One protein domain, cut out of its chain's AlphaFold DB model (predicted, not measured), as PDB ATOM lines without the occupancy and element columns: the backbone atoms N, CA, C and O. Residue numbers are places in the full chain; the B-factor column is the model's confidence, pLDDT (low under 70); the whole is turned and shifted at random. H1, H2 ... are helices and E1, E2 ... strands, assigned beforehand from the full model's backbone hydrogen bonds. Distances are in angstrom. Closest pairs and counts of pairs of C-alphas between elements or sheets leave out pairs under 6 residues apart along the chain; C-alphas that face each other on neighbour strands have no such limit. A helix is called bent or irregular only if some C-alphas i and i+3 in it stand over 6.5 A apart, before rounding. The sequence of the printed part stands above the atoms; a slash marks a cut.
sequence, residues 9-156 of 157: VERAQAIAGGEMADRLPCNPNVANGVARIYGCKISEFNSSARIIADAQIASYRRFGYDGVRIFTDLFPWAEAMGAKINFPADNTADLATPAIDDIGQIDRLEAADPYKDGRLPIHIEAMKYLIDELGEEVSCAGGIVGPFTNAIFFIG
ATOM      1  N   VAL A   9       5.436  40.188 -46.185       96.75
ATOM      2  CA  VAL A   9       5.096  41.250 -47.146       96.75
ATOM      3  C   VAL A   9       6.324  41.710 -47.932       96.75
ATOM      4  O   VAL A   9       6.266  41.751 -49.160       96.75
ATOM      5  N   GLU A  10       7.446  41.991 -47.267       97.19
ATOM      6  CA  GLU A  10       8.703  42.376 -47.930       97.19
ATOM      7  C   GLU A  10       9.185  41.279 -48.890       97.19
ATOM      8  O   GLU A  10       9.585  41.547 -50.023       97.19
ATOM      9  N   ARG A  11       9.074  40.015 -48.467       97.12
ATOM     10  CA  ARG A  11       9.424  38.845 -49.275       97.12
ATOM     11  C   ARG A  11       8.549  38.732 -50.521       97.12
ATOM     12  O   ARG A  11       9.062  38.478 -51.611       97.12
ATOM     13  N   ALA A  12       7.240  38.927 -50.374       95.94
ATOM     14  CA  ALA A  12       6.305  38.916 -51.494       95.94
ATOM     15  C   ALA A  12       6.582  40.063 -52.481       95.94
ATOM     16  O   ALA A  12       6.553  39.844 -53.692       95.94
ATOM     17  N   GLN A  13       6.903  41.257 -51.976       96.69
ATOM     18  CA  GLN A  13       7.258  42.420 -52.793       96.69
ATOM     19  C   GLN A  13       8.553  42.197 -53.583       96.69
ATOM     20  O   GLN A  13       8.562  42.435 -54.791       96.69
ATOM     21  N   ALA A  14       9.606  41.672 -52.946       97.44
ATOM     22  CA  ALA A  14      10.866  41.346 -53.616       97.44
ATOM     23  C   ALA A  14      10.643  40.356 -54.773       97.44
ATOM     24  O   ALA A  14      11.064  40.609 -55.901       97.44
ATOM     25  N   ILE A  15       9.896  39.270 -54.532       96.19
ATOM     26  CA  ILE A  15       9.582  38.272 -55.568       96.19
ATOM     27  C   ILE A  15       8.774  38.890 -56.713       96.19
ATOM     28  O   ILE A  15       9.090  38.653 -57.880       96.19
ATOM     29  N   ALA A  16       7.748  39.688 -56.405       95.94
ATOM     30  CA  ALA A  16       6.930  40.351 -57.420       95.94
ATOM     31  C   ALA A  16       7.739  41.350 -58.268       95.94
ATOM     32  O   ALA A  16       7.458  41.513 -59.455       95.94
ATOM     33  N   GLY A  17       8.758  41.983 -57.677       97.38
ATOM     34  CA  GLY A  17       9.707  42.863 -58.362       97.38
ATOM     35  C   GLY A  17      10.803  42.140 -59.154       97.38
ATOM     36  O   GLY A  17      11.578  42.796 -59.845       97.38
ATOM     37  N   GLY A  18      10.884  40.805 -59.082       96.75
ATOM     38  CA  GLY A  18      11.963  40.024 -59.698       96.75
ATOM     39  C   GLY A  18      13.292  40.080 -58.934       96.75
ATOM     40  O   GLY A  18      14.334  39.720 -59.483       96.75
ATOM     41  N   GLU A  19      13.268  40.531 -57.681       97.31
ATOM     42  CA  GLU A  19      14.420  40.593 -56.787       97.31
ATOM     43  C   GLU A  19      14.610  39.282 -56.004       97.31
ATOM     44  O   GLU A  19      13.746  38.403 -55.952       97.31
ATOM     45  N   MET A  20      15.772  39.142 -55.364       96.25
ATOM     46  CA  MET A  20      16.076  37.994 -54.510       96.25
ATOM     47  C   MET A  20      15.409  38.135 -53.136       96.25
ATOM     48  O   MET A  20      15.708  39.062 -52.386       96.25
ATOM     49  N   ALA A  21      14.576  37.161 -52.773       96.44
ATOM     50  CA  ALA A  21      14.056  37.001 -51.416       96.44
ATOM     51  C   ALA A  21      15.085  36.357 -50.466       96.44
ATOM     52  O   ALA A  21      15.977  35.618 -50.890       96.44
ATOM     53  N   ASP A  22      14.927  36.582 -49.158       95.88
ATOM     54  CA  ASP A  22      15.761  35.968 -48.115       95.88
ATOM     55  C   ASP A  22      15.579  34.438 -48.001       95.88
ATOM     56  O   ASP A  22      16.516  33.731 -47.619       95.88
ATOM     57  N   ARG A  23      14.393  33.931 -48.362       94.88
ATOM     58  CA  ARG A  23      14.046  32.513 -48.550       94.88
ATOM     59  C   ARG A  23      12.809  32.363 -49.442       94.88
ATOM     60  O   ARG A  23      12.105  33.330 -49.717       94.88
ATOM     61  N   LEU A  24      12.508  31.129 -49.850       94.44
ATOM     62  CA  LEU A  24      11.244  30.823 -50.526       94.44
ATOM     63  C   LEU A  24      10.045  30.994 -49.568       94.44
ATOM     64  O   LEU A  24      10.165  30.635 -48.387       94.44
ATOM     65  N   PRO A  25       8.891  31.488 -50.058       94.19
ATOM     66  CA  PRO A  25       7.652  31.507 -49.293       94.19
ATOM     67  C   PRO A  25       7.191  30.094 -48.919       94.19
ATOM     68  O   PRO A  25       7.266  29.162 -49.719       94.19
ATOM     69  N   CYS A  26       6.671  29.945 -47.708       94.38
ATOM     70  CA  CYS A  26       6.119  28.724 -47.157       94.38
ATOM     71  C   CYS A  26       4.782  29.047 -46.486       94.38
ATOM     72  O   CYS A  26       4.723  29.761 -45.483       94.38
ATOM     73  N   ASN A  27       3.696  28.509 -47.040       93.25
ATOM     74  CA  ASN A  27       2.363  28.702 -46.487       93.25
ATOM     75  C   ASN A  27       1.617  27.359 -46.377       93.25
ATOM     76  O   ASN A  27       0.936  26.952 -47.323       93.25
ATOM     77  N   PRO A  28       1.795  26.608 -45.273       91.38
ATOM     78  CA  PRO A  28       1.161  25.307 -45.101       91.38
ATOM     79  C   PRO A  28      -0.360  25.442 -44.940       91.38
ATOM     80  O   PRO A  28      -0.864  26.368 -44.309       91.38
ATOM     81  N   ASN A  29      -1.114  24.469 -45.459       91.25
ATOM     82  CA  ASN A  29      -2.561  24.422 -45.248       91.25
ATOM     83  C   ASN A  29      -2.886  23.815 -43.872       91.25
ATOM     84  O   ASN A  29      -2.929  22.597 -43.726       91.25
ATOM     85  N   VAL A  30      -3.115  24.670 -42.873       93.31
ATOM     86  CA  VAL A  30      -3.399  24.254 -41.484       93.31
ATOM     87  C   VAL A  30      -4.890  23.995 -41.232       93.31
ATOM     88  O   VAL A  30      -5.237  23.212 -40.348       93.31
ATOM     89  N   ALA A  31      -5.775  24.607 -42.029       91.31
ATOM     90  CA  ALA A  31      -7.234  24.497 -41.903       91.31
ATOM     91  C   ALA A  31      -7.707  24.656 -40.437       91.31
ATOM     92  O   ALA A  31      -7.213  25.527 -39.724       91.31
ATOM     93  N   ASN A  32      -8.613  23.794 -39.964       93.19
ATOM     94  CA  ASN A  32      -9.124  23.786 -38.587       93.19
ATOM     95  C   ASN A  32      -8.069  23.492 -37.505       93.19
ATOM     96  O   ASN A  32      -8.349  23.617 -36.313       93.19
ATOM     97  N   GLY A  33      -6.832  23.156 -37.885       95.00
ATOM     98  CA  GLY A  33      -5.716  23.028 -36.951       95.00
ATOM     99  C   GLY A  33      -5.400  24.324 -36.196       95.00
ATOM    100  O   GLY A  33      -4.913  24.257 -35.069       95.00
ATOM    101  N   VAL A  34      -5.738  25.496 -36.751       96.56
ATOM    102  CA  VAL A  34      -5.524  26.793 -36.080       96.56
ATOM    103  C   VAL A  34      -6.318  26.912 -34.779       96.56
ATOM    104  O   VAL A  34      -5.803  27.437 -33.794       96.56
ATOM    105  N   ALA A  35      -7.523  26.335 -34.725       96.81
ATOM    106  CA  ALA A  35      -8.348  26.317 -33.522       96.81
ATOM    107  C   ALA A  35      -7.679  25.507 -32.401       96.81
ATOM    108  O   ALA A  35      -7.679  25.917 -31.242       96.81
ATOM    109  N   ARG A  36      -7.008  24.399 -32.751       95.81
ATOM    110  CA  ARG A  36      -6.222  23.596 -31.799       95.81
ATOM    111  C   ARG A  36      -5.007  24.344 -31.269       95.81
ATOM    112  O   ARG A  36      -4.681  24.199 -30.098       95.81
ATOM    113  N   ILE A  37      -4.349  25.133 -32.117       97.25
ATOM    114  CA  ILE A  37      -3.196  25.955 -31.724       97.25
ATOM    115  C   ILE A  37      -3.625  27.070 -30.768       97.25
ATOM    116  O   ILE A  37      -2.916  27.349 -29.804       97.25
ATOM    117  N   TYR A  38      -4.784  27.676 -31.017       97.75
ATOM    118  CA  TYR A  38      -5.365  28.704 -30.157       97.75
ATOM    119  C   TYR A  38      -5.956  28.147 -28.855       97.75
ATOM    120  O   TYR A  38      -5.926  28.816 -27.827       97.75
ATOM    121  N   GLY A  39      -6.453  26.908 -28.885       97.31
ATOM    122  CA  GLY A  39      -7.057  26.241 -27.733       97.31
ATOM    123  C   GLY A  39      -8.576  26.405 -27.630       97.31
ATOM    124  O   GLY A  39      -9.106  26.324 -26.525       97.31
ATOM    125  N   CYS A  40      -9.278  26.618 -28.749       97.06
ATOM    126  CA  CYS A  40     -10.745  26.665 -28.796       97.06
ATOM    127  C   CYS A  40     -11.346  25.433 -29.490       97.06
ATOM    128  O   CYS A  40     -10.650  24.660 -30.161       97.06
ATOM    129  N   LYS A  41     -12.660  25.249 -29.328       96.25
ATOM    130  CA  LYS A  41     -13.425  24.230 -30.054       96.25
ATOM    131  C   LYS A  41     -13.790  24.705 -31.454       96.25
ATOM    132  O   LYS A  41     -14.028  25.892 -31.682       96.25
ATOM    133  N   ILE A  42     -13.957  23.757 -32.377       95.50
ATOM    134  CA  ILE A  42     -14.368  24.078 -33.755       95.50
ATOM    135  C   ILE A  42     -15.725  24.802 -33.814       95.50
ATOM    136  O   ILE A  42     -15.890  25.719 -34.616       95.50
ATOM    137  N   SER A  43     -16.677  24.483 -32.932       93.06
ATOM    138  CA  SER A  43     -17.976  25.173 -32.900       93.06
ATOM    139  C   SER A  43     -17.877  26.660 -32.520       93.06
ATOM    140  O   SER A  43     -18.657  27.480 -33.001       93.06
ATOM    141  N   GLU A  44     -16.920  27.013 -31.659       93.94
ATOM    142  CA  GLU A  44     -16.663  28.399 -31.238       93.94
ATOM    143  C   GLU A  44     -15.935  29.162 -32.351       93.94
ATOM    144  O   GLU A  44     -16.267  30.302 -32.664       93.94
ATOM    145  N   PHE A  45     -14.977  28.489 -32.992       94.50
ATOM    146  CA  PHE A  45     -14.232  29.008 -34.131       94.50
ATOM    147  C   PHE A  45     -15.140  29.305 -35.331       94.50
ATOM    148  O   PHE A  45     -15.034  30.370 -35.920       94.50
ATOM    149  N   ASN A  46     -16.095  28.432 -35.657       93.50
ATOM    150  CA  ASN A  46     -16.954  28.604 -36.835       93.50
ATOM    151  C   ASN A  46     -17.941  29.780 -36.750       93.50
ATOM    152  O   ASN A  46     -18.506  30.153 -37.777       93.50
ATOM    153  N   SER A  47     -18.196  30.327 -35.557       92.44
ATOM    154  CA  SER A  47     -19.296  31.270 -35.301       92.44
ATOM    155  C   SER A  47     -18.857  32.638 -34.765       92.44
ATOM    156  O   SER A  47     -19.704  33.496 -34.528       92.44
ATOM    157  N   SER A  48     -17.552  32.880 -34.596       97.31
ATOM    158  CA  SER A  48     -17.037  34.136 -34.042       97.31
ATOM    159  C   SER A  48     -15.893  34.704 -34.869       97.31
ATOM    160  O   SER A  48     -14.801  34.141 -34.916       97.31
ATOM    161  N   ALA A  49     -16.115  35.885 -35.450       98.06
ATOM    162  CA  ALA A  49     -15.121  36.594 -36.253       98.06
ATOM    163  C   ALA A  49     -13.820  36.827 -35.470       98.06
ATOM    164  O   ALA A  49     -12.719  36.648 -35.994       98.06
ATOM    165  N   ARG A  50     -13.960  37.167 -34.183       98.19
ATOM    166  CA  ARG A  50     -12.837  37.397 -33.279       98.19
ATOM    167  C   ARG A  50     -12.034  36.121 -33.030       98.19
ATOM    168  O   ARG A  50     -10.816  36.155 -33.144       98.19
ATOM    169  N   ILE A  51     -12.702  34.997 -32.754       98.25
ATOM    170  CA  ILE A  51     -12.018  33.715 -32.515       98.25
ATOM    171  C   ILE A  51     -11.321  33.234 -33.793       98.25
ATOM    172  O   ILE A  51     -10.207  32.720 -33.711       98.25
ATOM    173  N   ILE A  52     -11.925  33.435 -34.972       98.19
ATOM    174  CA  ILE A  52     -11.275  33.100 -36.246       98.19
ATOM    175  C   ILE A  52      -9.979  33.893 -36.403       98.19
ATOM    176  O   ILE A  52      -8.930  33.300 -36.654       98.19
ATOM    177  N   ALA A  53     -10.040  35.215 -36.236       98.12
ATOM    178  CA  ALA A  53      -8.874  36.078 -36.363       98.12
ATOM    179  C   ALA A  53      -7.788  35.715 -35.338       98.12
ATOM    180  O   ALA A  53      -6.656  35.437 -35.731       98.12
ATOM    181  N   ASP A  54      -8.136  35.631 -34.052       98.25
ATOM    182  CA  ASP A  54      -7.183  35.340 -32.977       98.25
ATOM    183  C   ASP A  54      -6.516  33.963 -33.162       98.25
ATOM    184  O   ASP A  54      -5.312  33.821 -32.933       98.25
ATOM    185  N   ALA A  55      -7.249  32.955 -33.649       98.19
ATOM    186  CA  ALA A  55      -6.677  31.640 -33.920       98.19
ATOM    187  C   ALA A  55      -5.703  31.644 -35.105       98.19
ATOM    188  O   ALA A  55      -4.636  31.024 -35.045       98.19
ATOM    189  N   GLN A  56      -6.034  32.376 -36.168       97.69
ATOM    190  CA  GLN A  56      -5.148  32.562 -37.316       97.69
ATOM    191  C   GLN A  56      -3.883  33.346 -36.927       97.69
ATOM    192  O   GLN A  56      -2.775  32.941 -37.285       97.69
ATOM    193  N   ILE A  57      -4.028  34.402 -36.117       97.56
ATOM    194  CA  ILE A  57      -2.917  35.188 -35.562       97.56
ATOM    195  C   ILE A  57      -2.022  34.304 -34.686       97.56
ATOM    196  O   ILE A  57      -0.806  34.293 -34.870       97.56
ATOM    197  N   ALA A  58      -2.595  33.510 -33.775       97.75
ATOM    198  CA  ALA A  58      -1.835  32.598 -32.919       97.75
ATOM    199  C   ALA A  58      -1.039  31.570 -33.739       97.75
ATOM    200  O   ALA A  58       0.133  31.306 -33.450       97.75
ATOM    201  N   SER A  59      -1.647  31.030 -34.798       97.38
ATOM    202  CA  SER A  59      -0.981  30.116 -35.727       97.38
ATOM    203  C   SER A  59       0.176  30.796 -36.464       97.38
ATOM    204  O   SER A  59       1.285  30.262 -36.494       97.38
ATOM    205  N   TYR A  60      -0.036  32.004 -36.993       96.88
ATOM    206  CA  TYR A  60       1.018  32.790 -37.634       96.88
ATOM    207  C   TYR A  60       2.170  33.094 -36.670       96.88
ATOM    208  O   TYR A  60       3.318  32.793 -36.982       96.88
ATOM    209  N   ARG A  61       1.886  33.598 -35.464       96.31
ATOM    210  CA  ARG A  61       2.917  33.912 -34.459       96.31
ATOM    211  C   ARG A  61       3.713  32.679 -34.031       96.31
ATOM    212  O   ARG A  61       4.885  32.798 -33.682       96.31
ATOM    213  N   ARG A  62       3.101  31.490 -34.066       96.00
ATOM    214  CA  ARG A  62       3.775  30.238 -33.711       96.00
ATOM    215  C   ARG A  62       4.677  29.693 -34.818       96.00
ATOM    216  O   ARG A  62       5.692  29.076 -34.493       96.00
ATOM    217  N   PHE A  63       4.312  29.873 -36.084       94.88
ATOM    218  CA  PHE A  63       4.955  29.165 -37.198       94.88
ATOM    219  C   PHE A  63       5.573  30.061 -38.283       94.88
ATOM    220  O   PHE A  63       6.394  29.562 -39.047       94.88
ATOM    221  N   GLY A  64       5.229  31.350 -38.350       94.19
ATOM    222  CA  GLY A  64       5.837  32.331 -39.257       94.19
ATOM    223  C   GLY A  64       5.485  32.147 -40.737       94.19
ATOM    224  O   GLY A  64       6.379  32.142 -41.579       94.19
ATOM    225  N   TYR A  65       4.202  31.949 -41.059       94.44
ATOM    226  CA  TYR A  65       3.737  31.754 -42.440       94.44
ATOM    227  C   TYR A  65       3.975  32.967 -43.336       94.44
ATOM    228  O   TYR A  65       3.971  34.104 -42.875       94.44
ATOM    229  N   ASP A  66       4.050  32.724 -44.644       96.25
ATOM    230  CA  ASP A  66       4.125  33.793 -45.644       96.25
ATOM    231  C   ASP A  66       2.763  34.349 -46.087       96.25
ATOM    232  O   ASP A  66       2.683  35.219 -46.951       96.25
ATOM    233  N   GLY A  67       1.678  33.850 -45.501       95.56
ATOM    234  CA  GLY A  67       0.326  34.343 -45.714       95.56
ATOM    235  C   GLY A  67      -0.602  33.827 -44.626       95.56
ATOM    236  O   GLY A  67      -0.386  32.746 -44.085       95.56
ATOM    237  N   VAL A  68      -1.662  34.567 -44.314       96.00
ATOM    238  CA  VAL A  68      -2.678  34.105 -43.361       96.00
ATOM    239  C   VAL A  68      -4.037  34.107 -44.035       96.00
ATOM    240  O   VAL A  68      -4.388  35.040 -44.756       96.00
ATOM    241  N   ARG A  69      -4.801  33.029 -43.838       94.88
ATOM    242  CA  ARG A  69      -6.069  32.811 -44.534       94.88
ATOM    243  C   ARG A  69      -7.226  32.726 -43.551       94.88
ATOM    244  O   ARG A  69      -7.263  31.804 -42.744       94.88
ATOM    245  N   ILE A  70      -8.221  33.594 -43.697       96.31
ATOM    246  CA  ILE A  70      -9.517  33.428 -43.038       96.31
ATOM    247  C   ILE A  70     -10.265  32.282 -43.718       96.31
ATOM    248  O   ILE A  70     -10.628  32.354 -44.895       96.31
ATOM    249  N   PHE A  71     -10.430  31.189 -42.983       94.75
ATOM    250  CA  PHE A  71     -11.074  29.963 -43.439       94.75
ATOM    251  C   PHE A  71     -11.533  29.149 -42.230       94.75
ATOM    252  O   PHE A  71     -10.761  28.988 -41.283       94.75
ATOM    253  N   THR A  72     -12.743  28.598 -42.306       95.19
ATOM    254  CA  THR A  72     -13.302  27.678 -41.305       95.19
ATOM    255  C   THR A  72     -13.554  26.301 -41.910       95.19
ATOM    256  O   THR A  72     -13.030  25.284 -41.469       95.19
ATOM    257  N   ASP A  73     -14.319  26.267 -42.991       95.25
ATOM    258  CA  ASP A  73     -14.778  25.061 -43.658       95.25
ATOM    259  C   ASP A  73     -15.184  25.393 -45.100       95.25
ATOM    260  O   ASP A  73     -14.999  26.513 -45.583       95.25
ATOM    261  N   LEU A  74     -15.691  24.390 -45.813       95.50
ATOM    262  CA  LEU A  74     -16.009  24.491 -47.234       95.50
ATOM    263  C   LEU A  74     -17.426  25.015 -47.509       95.50
ATOM    264  O   LEU A  74     -17.766  25.295 -48.655       95.50
ATOM    265  N   PHE A  75     -18.256  25.158 -46.481       96.00
ATOM    266  CA  PHE A  75     -19.680  25.387 -46.643       96.00
ATOM    267  C   PHE A  75     -20.203  26.824 -46.491       96.00
ATOM    268  O   PHE A  75     -21.388  26.977 -46.766       96.00
ATOM    269  N   PRO A  76     -19.446  27.891 -46.133       95.94
ATOM    270  CA  PRO A  76     -20.063  29.208 -45.915       95.94
ATOM    271  C   PRO A  76     -20.857  29.739 -47.117       95.94
ATOM    272  O   PRO A  76     -21.916  30.331 -46.944       95.94
ATOM    273  N   TRP A  77     -20.376  29.495 -48.342       96.19
ATOM    274  CA  TRP A  77     -21.090  29.880 -49.566       96.19
ATOM    275  C   TRP A  77     -22.298  28.986 -49.845       96.19
ATOM    276  O   TRP A  77     -23.358  29.490 -50.200       96.19
ATOM    277  N   ALA A  78     -22.148  27.673 -49.653       95.81
ATOM    278  CA  ALA A  78     -23.247  26.730 -49.808       95.81
ATOM    279  C   ALA A  78     -24.402  27.042 -48.844       95.81
ATOM    280  O   ALA A  78     -25.560  27.097 -49.245       95.81
ATOM    281  N   GLU A  79     -24.057  27.305 -47.586       96.44
ATOM    282  CA  GLU A  79     -24.960  27.720 -46.516       96.44
ATOM    283  C   GLU A  79     -25.688  29.021 -46.854       96.44
ATOM    284  O   GLU A  79     -26.912  29.080 -46.774       96.44
ATOM    285  N   ALA A  80     -24.946  30.047 -47.281       97.06
ATOM    286  CA  ALA A  80     -25.517  31.339 -47.650       97.06
ATOM    287  C   ALA A  80     -26.513  31.243 -48.820       97.06
ATOM    288  O   ALA A  80     -27.390  32.089 -48.948       97.06
ATOM    289  N   MET A  81     -26.407  30.197 -49.643       96.31
ATOM    290  CA  MET A  81     -27.295  29.934 -50.779       96.31
ATOM    291  C   MET A  81     -28.341  28.840 -50.492       96.31
ATOM    292  O   MET A  81     -29.000  28.366 -51.415       96.31
ATOM    293  N   GLY A  82     -28.518  28.439 -49.227       95.38
ATOM    294  CA  GLY A  82     -29.640  27.605 -48.780       95.38
ATOM    295  C   GLY A  82     -29.294  26.182 -48.334       95.38
ATOM    296  O   GLY A  82     -30.184  25.480 -47.851       95.38
ATOM    297  N   ALA A  83     -28.035  25.742 -48.440       96.56
ATOM    298  CA  ALA A  83     -27.632  24.444 -47.900       96.56
ATOM    299  C   ALA A  83     -27.683  24.441 -46.364       96.56
ATOM    300  O   ALA A  83     -27.414  25.447 -45.705       96.56
ATOM    301  N   LYS A  84     -27.987  23.288 -45.767       96.62
ATOM    302  CA  LYS A  84     -27.995  23.118 -44.307       96.62
ATOM    303  C   LYS A  84     -26.732  22.419 -43.860       96.62
ATOM    304  O   LYS A  84     -26.383  21.372 -44.402       96.62
ATOM    305  N   ILE A  85     -26.083  22.973 -42.844       96.25
ATOM    306  CA  ILE A  85     -24.783  22.510 -42.362       96.25
ATOM    307  C   ILE A  85     -24.933  21.942 -40.952       96.25
ATOM    308  O   ILE A  85     -25.596  22.525 -40.093       96.25
ATOM    309  N   ASN A  86     -24.321  20.787 -40.715       95.81
ATOM    310  CA  ASN A  86     -24.141  20.229 -39.389       95.81
ATOM    311  C   ASN A  86     -22.862  20.806 -38.772       95.81
ATOM    312  O   ASN A  86     -21.794  20.772 -39.386       95.81
ATOM    313  N   PHE A  87     -22.961  21.283 -37.533       95.19
ATOM    314  CA  PHE A  87     -21.834  21.816 -36.771       95.19
ATOM    315  C   PHE A  87     -21.575  20.943 -35.541       95.19
ATOM    316  O   PHE A  87     -22.135  21.194 -34.470       95.19
ATOM    317  N   PRO A  88     -20.724  19.907 -35.661       94.75
ATOM    318  CA  PRO A  88     -20.285  19.140 -34.506       94.75
ATOM    319  C   PRO A  88     -19.594  20.036 -33.472       94.75
ATOM    320  O   PRO A  88     -18.938  21.017 -33.816       94.75
ATOM    321  N   ALA A  89     -19.674  19.652 -32.197       93.19
ATOM    322  CA  ALA A  89     -19.117  20.451 -31.105       93.19
ATOM    323  C   ALA A  89     -17.604  20.715 -31.243       93.19
ATOM    324  O   ALA A  89     -17.126  21.775 -30.855       93.19
ATOM    325  N   ASP A  90     -16.835  19.758 -31.766       94.12
ATOM    326  CA  ASP A  90     -15.378  19.895 -31.875       94.12
ATOM    327  C   ASP A  90     -14.792  19.117 -33.067       94.12
ATOM    328  O   ASP A  90     -13.743  18.475 -32.982       94.12
ATOM    329  N   ASN A  91     -15.516  19.145 -34.186       92.75
ATOM    330  CA  ASN A  91     -15.089  18.577 -35.460       92.75
ATOM    331  C   ASN A  91     -15.462  19.531 -36.605       92.75
ATOM    332  O   ASN A  91     -16.252  20.454 -36.410       92.75
ATOM    333  N   THR A  92     -14.884  19.318 -37.786       92.06
ATOM    334  CA  THR A  92     -15.184  20.113 -38.987       92.06
ATOM    335  C   THR A  92     -16.675  20.041 -39.324       92.06
ATOM    336  O   THR A  92     -17.315  19.013 -39.096       92.06
ATOM    337  N   ALA A  93     -17.213  21.148 -39.843       94.31
ATOM    338  CA  ALA A  93     -18.581  21.220 -40.337       94.31
ATOM    339  C   ALA A  93     -18.828  20.185 -41.446       94.31
ATOM    340  O   ALA A  93     -17.897  19.806 -42.156       94.31
ATOM    341  N   ASP A  94     -20.076  19.754 -41.594       94.50
ATOM    342  CA  ASP A  94     -20.477  18.750 -42.580       94.50
ATOM    343  C   ASP A  94     -21.787  19.144 -43.268       94.50
ATOM    344  O   ASP A  94     -22.615  19.845 -42.683       94.50
ATOM    345  N   LEU A  95     -21.991  18.700 -44.506       95.50
ATOM    346  CA  LEU A  95     -23.213  18.992 -45.249       95.50
ATOM    347  C   LEU A  95     -24.362  18.144 -44.690       95.50
ATOM    348  O   LEU A  95     -24.345  16.922 -44.785       95.50
ATOM    349  N   ALA A  96     -25.386  18.785 -44.127       95.88
ATOM    350  CA  ALA A  96     -26.574  18.090 -43.634       95.88
ATOM    351  C   ALA A  96     -27.628  17.912 -44.733       95.88
ATOM    352  O   ALA A  96     -28.288  16.877 -44.816       95.88
ATOM    353  N   THR A  97     -27.841  18.937 -45.556       96.38
ATOM    354  CA  THR A  97     -28.790  18.887 -46.674       96.38
ATOM    355  C   THR A  97     -28.318  19.840 -47.768       96.38
ATOM    356  O   THR A  97     -27.899  20.954 -47.429       96.38
ATOM    357  N   PRO A  98     -28.371  19.439 -49.050       96.50
ATOM    358  CA  PRO A  98     -28.068  20.338 -50.157       96.50
ATOM    359  C   PRO A  98     -29.020  21.543 -50.209       96.50
ATOM    360  O   PRO A  98     -30.061  21.564 -49.552       96.50
ATOM    361  N   ALA A  99     -28.645  22.564 -50.982       95.25
ATOM    362  CA  ALA A  99     -29.480  23.752 -51.184       95.25
ATOM    363  C   ALA A  99     -30.730  23.455 -52.033       95.25
ATOM    364  O   ALA A  99     -31.776  24.071 -51.832       95.25
ATOM    365  N   ILE A 100     -30.621  22.508 -52.968       95.44
ATOM    366  CA  ILE A 100     -31.706  22.025 -53.820       95.44
ATOM    367  C   ILE A 100     -31.722  20.494 -53.851       95.44
ATOM    368  O   ILE A 100     -30.678  19.848 -53.829       95.44
ATOM    369  N   ASP A 101     -32.919  19.913 -53.942       92.19
ATOM    370  CA  ASP A 101     -33.100  18.451 -53.981       92.19
ATOM    371  C   ASP A 101     -33.027  17.876 -55.407       92.19
ATOM    372  O   ASP A 101     -32.891  16.669 -55.597       92.19
ATOM    373  N   ASP A 102     -33.175  18.733 -56.420       91.25
ATOM    374  CA  ASP A 102     -33.198  18.355 -57.832       91.25
ATOM    375  C   ASP A 102     -32.606  19.471 -58.695       91.25
ATOM    376  O   ASP A 102     -32.853  20.656 -58.457       91.25
ATOM    377  N   ILE A 103     -31.860  19.098 -59.735       92.25
ATOM    378  CA  ILE A 103     -31.188  20.055 -60.625       92.25
ATOM    379  C   ILE A 103     -32.171  20.964 -61.379       92.25
ATOM    380  O   ILE A 103     -31.827  22.096 -61.710       92.25
ATOM    381  N   GLY A 104     -33.413  20.526 -61.600       94.19
ATOM    382  CA  GLY A 104     -34.480  21.349 -62.170       94.19
ATOM    383  C   GLY A 104     -34.913  22.512 -61.272       94.19
ATOM    384  O   GLY A 104     -35.676  23.367 -61.710       94.19
ATOM    385  N   GLN A 105     -34.429  22.578 -60.029       94.62
ATOM    386  CA  GLN A 105     -34.660  23.690 -59.106       94.62
ATOM    387  C   GLN A 105     -33.559  24.757 -59.150       94.62
ATOM    388  O   GLN A 105     -33.603  25.686 -58.347       94.62
ATOM    389  N   ILE A 106     -32.587  24.655 -60.065       93.44
ATOM    390  CA  ILE A 106     -31.448  25.583 -60.147       93.44
ATOM    391  C   ILE A 106     -31.871  27.056 -60.240       93.44
ATOM    392  O   ILE A 106     -31.233  27.906 -59.628       93.44
ATOM    393  N   ASP A 107     -32.993  27.344 -60.905       94.75
ATOM    394  CA  ASP A 107     -33.544  28.699 -61.052       94.75
ATOM    395  C   ASP A 107     -34.037  29.313 -59.727       94.75
ATOM    396  O   ASP A 107     -34.372  30.495 -59.679       94.75
ATOM    397  N   ARG A 108     -34.111  28.524 -58.644       92.88
ATOM    398  CA  ARG A 108     -34.454  28.998 -57.293       92.88
ATOM    399  C   ARG A 108     -33.243  29.480 -56.500       92.88
ATOM    400  O   ARG A 108     -33.435  30.075 -55.444       92.88
ATOM    401  N   LEU A 109     -32.025  29.171 -56.947       93.69
ATOM    402  CA  LEU A 109     -30.816  29.610 -56.260       93.69
ATOM    403  C   LEU A 109     -30.606  31.104 -56.496       93.69
ATOM    404  O   LEU A 109     -30.591  31.575 -57.633       93.69
ATOM    405  N   GLU A 110     -30.377  31.835 -55.414       93.81
ATOM    406  CA  GLU A 110     -30.021  33.249 -55.452       93.81
ATOM    407  C   GLU A 110     -28.545  33.422 -55.092       93.81
ATOM    408  O   GLU A 110     -27.982  32.672 -54.293       93.81
ATOM    409  N   ALA A 111     -27.892  34.405 -55.711       94.25
ATOM    410  CA  ALA A 111     -26.511  34.728 -55.381       94.25
ATOM    411  C   ALA A 111     -26.436  35.316 -53.964       94.25
ATOM    412  O   ALA A 111     -27.127  36.288 -53.670       94.25
ATOM    413  N   ALA A 112     -25.567  34.759 -53.119       96.50
ATOM    414  CA  ALA A 112     -25.370  35.257 -51.761       96.50
ATOM    415  C   ALA A 112     -24.744  36.666 -51.739       96.50
ATOM    416  O   ALA A 112     -23.766  36.940 -52.443       96.50
ATOM    417  N   ASP A 113     -25.264  37.535 -50.872       97.50
ATOM    418  CA  ASP A 113     -24.652  38.793 -50.456       97.50
ATOM    419  C   ASP A 113     -23.648  38.508 -49.321       97.50
ATOM    420  O   ASP A 113     -24.044  38.212 -48.186       97.50
ATOM    421  N   PRO A 114     -22.331  38.630 -49.570       96.38
ATOM    422  CA  PRO A 114     -21.317  38.263 -48.588       96.38
ATOM    423  C   PRO A 114     -21.313  39.173 -47.349       96.38
ATOM    424  O   PRO A 114     -20.682  38.836 -46.348       96.38
ATOM    425  N   TYR A 115     -22.022  40.307 -47.386       97.31
ATOM    426  CA  TYR A 115     -22.177  41.215 -46.251       97.31
ATOM    427  C   TYR A 115     -23.428  40.944 -45.409       97.31
ATOM    428  O   TYR A 115     -23.584  41.588 -44.369       97.31
ATOM    429  N   LYS A 116     -24.299  40.007 -45.810       97.50
ATOM    430  CA  LYS A 116     -25.549  39.708 -45.088       97.50
ATOM    431  C   LYS A 116     -25.797  38.225 -44.838       97.50
ATOM    432  O   LYS A 116     -26.334  37.891 -43.785       97.50
ATOM    433  N   ASP A 117     -25.408  37.359 -45.766       97.69
ATOM    434  CA  ASP A 117     -25.933  35.996 -45.800       97.69
ATOM    435  C   ASP A 117     -25.044  34.980 -45.074       97.69
ATOM    436  O   ASP A 117     -23.822  34.921 -45.248       97.69
ATOM    437  N   GLY A 118     -25.690  34.139 -44.261       95.44
ATOM    438  CA  GLY A 118     -25.048  33.053 -43.523       95.44
ATOM    439  C   GLY A 118     -23.861  33.523 -42.676       95.44
ATOM    440  O   GLY A 118     -23.937  34.513 -41.948       95.44
ATOM    441  N   ARG A 119     -22.743  32.796 -42.771       96.19
ATOM    442  CA  ARG A 119     -21.495  33.117 -42.056       96.19
ATOM    443  C   ARG A 119     -20.517  33.977 -42.862       96.19
ATOM    444  O   ARG A 119     -19.439  34.294 -42.361       96.19
ATOM    445  N   LEU A 120     -20.863  34.399 -44.079       97.31
ATOM    446  CA  LEU A 120     -19.983  35.238 -44.902       97.31
ATOM    447  C   LEU A 120     -19.600  36.571 -44.215       97.31
ATOM    448  O   LEU A 120     -18.408  36.901 -44.221       97.31
ATOM    449  N   PRO A 121     -20.514  37.285 -43.518       97.94
ATOM    450  CA  PRO A 121     -20.162  38.523 -42.817       97.94
ATOM    451  C   PRO A 121     -19.136  38.301 -41.704       97.94
ATOM    452  O   PRO A 121     -18.248  39.128 -41.507       97.94
ATOM    453  N   ILE A 122     -19.212  37.150 -41.024       97.69
ATOM    454  CA  ILE A 122     -18.276  36.753 -39.964       97.69
ATOM    455  C   ILE A 122     -16.858  36.632 -40.533       97.69
ATOM    456  O   ILE A 122     -15.898  37.080 -39.908       97.69
ATOM    457  N   HIS A 123     -16.710  36.074 -41.738       97.75
ATOM    458  CA  HIS A 123     -15.409  35.959 -42.399       97.75
ATOM    459  C   HIS A 123     -14.859  37.333 -42.792       97.75
ATOM    460  O   HIS A 123     -13.685  37.608 -42.551       97.75
ATOM    461  N   ILE A 124     -15.697  38.213 -43.349       97.75
ATOM    462  CA  ILE A 124     -15.292  39.588 -43.677       97.75
ATOM    463  C   ILE A 124     -14.840  40.329 -42.416       97.75
ATOM    464  O   ILE A 124     -13.824  41.022 -42.431       97.75
ATOM    465  N   GLU A 125     -15.575  40.189 -41.316       98.38
ATOM    466  CA  GLU A 125     -15.224  40.822 -40.049       98.38
ATOM    467  C   GLU A 125     -13.924  40.249 -39.462       98.38
ATOM    468  O   GLU A 125     -13.061  41.011 -39.031       98.38
ATOM    469  N   ALA A 126     -13.709  38.933 -39.550       98.38
ATOM    470  CA  ALA A 126     -12.453  38.300 -39.147       98.38
ATOM    471  C   ALA A 126     -11.254  38.803 -39.967       98.38
ATOM    472  O   ALA A 126     -10.170  39.002 -39.419       98.38
ATOM    473  N   MET A 127     -11.443  39.045 -41.272       98.00
ATOM    474  CA  MET A 127     -10.400  39.627 -42.126       98.00
ATOM    475  C   MET A 127     -10.004  41.028 -41.653       98.00
ATOM    476  O   MET A 127      -8.816  41.330 -41.645       98.00
ATOM    477  N   LYS A 128     -10.964  41.858 -41.218       98.12
ATOM    478  CA  LYS A 128     -10.672  43.197 -40.676       98.12
ATOM    479  C   LYS A 128      -9.791  43.105 -39.435       98.12
ATOM    480  O   LYS A 128      -8.718  43.690 -39.428       98.12
ATOM    481  N   TYR A 129     -10.179  42.284 -38.455       98.44
ATOM    482  CA  TYR A 129      -9.384  42.091 -37.236       98.44
ATOM    483  C   TYR A 129      -7.963  41.593 -37.523       98.44
ATOM    484  O   TYR A 129      -7.013  42.027 -36.880       98.44
ATOM    485  N   LEU A 130      -7.807  40.690 -38.492       97.62
ATOM    486  CA  LEU A 130      -6.496  40.177 -38.873       97.62
ATOM    487  C   LEU A 130      -5.643  41.248 -39.564       97.62
ATOM    488  O   LEU A 130      -4.459  41.357 -39.256       97.62
ATOM    489  N   ILE A 131      -6.223  42.030 -40.478       97.88
ATOM    490  CA  ILE A 131      -5.522  43.124 -41.164       97.88
ATOM    491  C   ILE A 131      -5.096  44.203 -40.164       97.88
ATOM    492  O   ILE A 131      -3.956  44.652 -40.239       97.88
ATOM    493  N   ASP A 132      -5.967  44.565 -39.222       98.12
ATOM    494  CA  ASP A 132      -5.668  45.564 -38.191       98.12
ATOM    495  C   ASP A 132      -4.467  45.148 -37.318       98.12
ATOM    496  O   ASP A 132      -3.677  45.998 -36.918       98.12
ATOM    497  N   GLU A 133      -4.302  43.849 -37.045       97.62
ATOM    498  CA  GLU A 133      -3.219  43.327 -36.198       97.62
ATOM    499  C   GLU A 133      -1.930  43.000 -36.975       97.62
ATOM    500  O   GLU A 133      -0.829  43.186 -36.460       97.62
ATOM    501  N   LEU A 134      -2.043  42.447 -38.188       96.81
ATOM    502  CA  LEU A 134      -0.926  41.815 -38.907       96.81
ATOM    503  C   LEU A 134      -0.688  42.349 -40.324       96.81
ATOM    504  O   LEU A 134       0.243  41.884 -40.984       96.81
ATOM    505  N   GLY A 135      -1.503  43.281 -40.821       95.19
ATOM    506  CA  GLY A 135      -1.513  43.681 -42.233       95.19
ATOM    507  C   GLY A 135      -0.190  44.253 -42.756       95.19
ATOM    508  O   GLY A 135       0.081  44.153 -43.952       95.19
ATOM    509  N   GLU A 136       0.651  44.804 -41.877       96.38
ATOM    510  CA  GLU A 136       1.996  45.289 -42.223       96.38
ATOM    511  C   GLU A 136       3.053  44.170 -42.259       96.38
ATOM    512  O   GLU A 136       4.097  44.312 -42.894       96.38
ATOM    513  N   GLU A 137       2.792  43.037 -41.602       96.25
ATOM    514  CA  GLU A 137       3.722  41.911 -41.530       96.25
ATOM    515  C   GLU A 137       3.427  40.845 -42.589       96.25
ATOM    516  O   GLU A 137       4.345  40.340 -43.239       96.25
ATOM    517  N   VAL A 138       2.152  40.478 -42.754       97.12
ATOM    518  CA  VAL A 138       1.722  39.339 -43.572       97.12
ATOM    519  C   VAL A 138       0.387  39.599 -44.266       97.12
ATOM    520  O   VAL A 138      -0.546  40.163 -43.700       97.12
ATOM    521  N   SER A 139       0.273  39.151 -45.518       95.31
ATOM    522  CA  SER A 139      -0.948  39.324 -46.304       95.31
ATOM    523  C   SER A 139      -2.112  38.491 -45.758       95.31
ATOM    524  O   SER A 139      -1.949  37.300 -45.466       95.31
ATOM    525  N   CYS A 140      -3.302  39.092 -45.734       95.75
ATOM    526  CA  CYS A 140      -4.564  38.412 -45.456       95.75
ATOM    527  C   CYS A 140      -5.202  37.876 -46.747       95.75
ATOM    528  O   CYS A 140      -5.313  38.600 -47.736       95.75
ATOM    529  N   ALA A 141      -5.684  36.635 -46.721       94.25
ATOM    530  CA  ALA A 141      -6.470  36.031 -47.793       94.25
ATOM    531  C   ALA A 141      -7.795  35.457 -47.264       94.25
ATOM    532  O   ALA A 141      -7.870  34.970 -46.137       94.25
ATOM    533  N   GLY A 142      -8.836  35.453 -48.097       93.31
ATOM    534  CA  GLY A 142     -10.088  34.741 -47.830       93.31
ATOM    535  C   GLY A 142     -10.099  33.379 -48.524       93.31
ATOM    536  O   GLY A 142      -9.865  33.292 -49.728       93.31
ATOM    537  N   GLY A 143     -10.360  32.303 -47.784       92.44
ATOM    538  CA  GLY A 143     -10.570  30.983 -48.373       92.44
ATOM    539  C   GLY A 143     -11.980  30.864 -48.945       92.44
ATOM    540  O   GLY A 143     -12.941  30.827 -48.184       92.44
ATOM    541  N   ILE A 144     -12.093  30.780 -50.271       92.62
ATOM    542  CA  ILE A 144     -13.368  30.601 -50.975       92.62
ATOM    543  C   ILE A 144     -13.337  29.278 -51.731       92.62
ATOM    544  O   ILE A 144     -12.349  28.941 -52.387       92.62
ATOM    545  N   VAL A 145     -14.427  28.525 -51.633       93.81
ATOM    546  CA  VAL A 145     -14.587  27.267 -52.359       93.81
ATOM    547  C   VAL A 145     -14.886  27.542 -53.828       93.81
ATOM    548  O   VAL A 145     -15.669  28.427 -54.167       93.81
ATOM    549  N   GLY A 146     -14.237  26.782 -54.710       95.25
ATOM    550  CA  GLY A 146     -14.421  26.919 -56.150       95.25
ATOM    551  C   GLY A 146     -15.850  26.576 -56.598       95.25
ATOM    552  O   GLY A 146     -16.533  25.779 -55.949       95.25
ATOM    553  N   PRO A 147     -16.302  27.120 -57.740       94.00
ATOM    554  CA  PRO A 147     -17.685  26.984 -58.200       94.00
ATOM    555  C   PRO A 147     -18.104  25.530 -58.440       94.00
ATOM    556  O   PRO A 147     -19.229  25.166 -58.127       94.00
ATOM    557  N   PHE A 148     -17.199  24.680 -58.933       95.06
ATOM    558  CA  PHE A 148     -17.499  23.266 -59.173       95.06
ATOM    559  C   PHE A 148     -17.806  22.505 -57.875       95.06
ATOM    560  O   PHE A 148     -18.774  21.757 -57.803       95.06
ATOM    561  N   THR A 149     -17.015  22.732 -56.825       94.94
ATOM    562  CA  THR A 149     -17.245  22.113 -55.515       94.94
ATOM    563  C   THR A 149     -18.506  22.666 -54.851       94.94
ATOM    564  O   THR A 149     -19.286  21.892 -54.310       94.94
ATOM    565  N   ASN A 150     -18.764  23.975 -54.955       94.44
ATOM    566  CA  ASN A 150     -20.025  24.553 -54.476       94.44
ATOM    567  C   ASN A 150     -21.241  23.965 -55.205       94.44
ATOM    568  O   ASN A 150     -22.233  23.648 -54.559       94.44
ATOM    569  N   ALA A 151     -21.149  23.744 -56.521       93.06
ATOM    570  CA  ALA A 151     -22.220  23.110 -57.286       93.06
ATOM    571  C   ALA A 151     -22.572  21.716 -56.747       93.06
ATOM    572  O   ALA A 151     -23.751  21.401 -56.632       93.06
ATOM    573  N   ILE A 152     -21.571  20.921 -56.351       93.62
ATOM    574  CA  ILE A 152     -21.780  19.615 -55.704       93.62
ATOM    575  C   ILE A 152     -22.531  19.780 -54.375       93.62
ATOM    576  O   ILE A 152     -23.494  19.060 -54.128       93.62
ATOM    577  N   PHE A 153     -22.161  20.762 -53.550       94.38
ATOM    578  CA  PHE A 153     -22.855  21.029 -52.284       94.38
ATOM    579  C   PHE A 153     -24.297  21.505 -52.469       94.38
ATOM    580  O   PHE A 153     -25.135  21.260 -51.603       94.38
ATOM    581  N   PHE A 154     -24.611  22.157 -53.590       93.25
ATOM    582  CA  PHE A 154     -25.980  22.569 -53.888       93.25
ATOM    583  C   PHE A 154     -26.898  21.404 -54.228       93.25
ATOM    584  O   PHE A 154     -28.081  21.532 -53.953       93.25
ATOM    585  N   ILE A 155     -26.382  20.311 -54.794       91.75
ATOM    586  CA  ILE A 155     -27.182  19.178 -55.304       91.75
ATOM    587  C   ILE A 155     -26.998  17.872 -54.511       91.75
ATOM    588  O   ILE A 155     -27.785  16.948 -54.681       91.75
ATOM    589  N   GLY A 156     -25.991  17.785 -53.633       81.50
ATOM    590  CA  GLY A 156     -25.847  16.710 -52.642       81.50
ATOM    591  C   GLY A 156     -25.227  15.398 -53.143       81.50
ATOM    592  O   GLY A 156     -25.605  14.342 -52.636       81.50
TER     593      GLY A 156
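AT A GLANCE: This is residues 9 to 156 of the 157 residues of the protein "Methylcobalamin:coenzyme M methyltransferase, methanol-specific" of Desulfosporosinus sp. I2 (UniProt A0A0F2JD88). Two long helices, H4 and H7, pack together at a slant, and a small two-stranded sheet packs on them, with E1 on both helices and E4 on H7; H2 packs across H4. Beyond one end of this core lie H5, the hairpin E2 and E3, and H8, with H6 farther out; beyond the other end lies H1, far from the core at the start of a long link. The printed part has 148 residues, with eight named helices and four named strands in the order H1 H2 H3 H4 E1 H5 E2 E3 H6 H7 E4 H8; the class is mostly helix. E1 and E4 form a parallel sheet, E2 and E3 an antiparallel one. The whole is compact, with a radius of gyration of the C-alphas of 17.1 A, yet only just elongated, with spans of 54 by 36 by 23 A.

HOW THE PARTS SIT: H1, residues 9 to 16, is apart from H2, residues 33 to 38. H2 and H4, residues 49 to 63, touch about perpendicular at 87 degrees, with Tyr 38 and Ala 55 having the closest C-alphas at 4.9 A. H3, residues 42 to 45, and H4 only just touch, with 3 pairs of C-alphas within 8 A, and only at the corner; the closest C-alphas, of Phe 45 and Ile 51, are 5.4 A apart. H4 is the hub, touching three helices. It touches H7, residues 120 to 134, the same way at a steep tilt of 43 degrees; the closest C-alphas, of Ala 49 and Ala 126, are 4.3 A apart. E1, residues 68 to 70, and E4, residues 140 to 142, are parallel, with N 70 and O 141 within hydrogen-bond range at 2.8 A. The closest C-alphas of H4 and E1, those of Gln 56 and Val 68, are 6.7 A apart. H5, residues 76 to 80, and H8, residues 147 to 155, touch, with the C-alphas of Ala 78 and Asn 150 closest at 6.1 A. E2, residues 84 to 86, and E3, residues 94 to 97, form an antiparallel hairpin, with N 86 and O 94 at 2.8 A. H6, residues 103 to 108, is close to but not clearly touching H8; the closest C-alphas, of Ile 103 and Ile 155, are 6.7 A apart. Every O i to N i+4 pair is within hydrogen-bond range in H1, H2, H4, H5, H7 and H8; H3 is too short for one, and H6 has 0 of 2, beside 2 of 3 O i to N i+3 pairs.

IN THESE COORDINATES: H1 begins at C-alpha 9, (5.096, 41.250, -47.146). H4 is 21.4 A long, H7 21.0 A, H8 12.6 A and H6 10.1 A. H6 is irregular: C-alphas 104 and 107 are 7.5 A apart. H7 begins at C-alpha 120, (-19.983, 35.238, -44.902), and H8 ends at C-alpha 155, (-27.182, 19.178, -55.304).

THE WHOLE: The two C-alphas farthest apart, those of Asp 22 and Gly 104, are 54.2 A apart. The printed part has no cut. The links H1 to H2, 16 residues, and H6 to H7, 11 residues, are long. The mean pLDDT of the printed part is 95.5, and no printed residue is under 70.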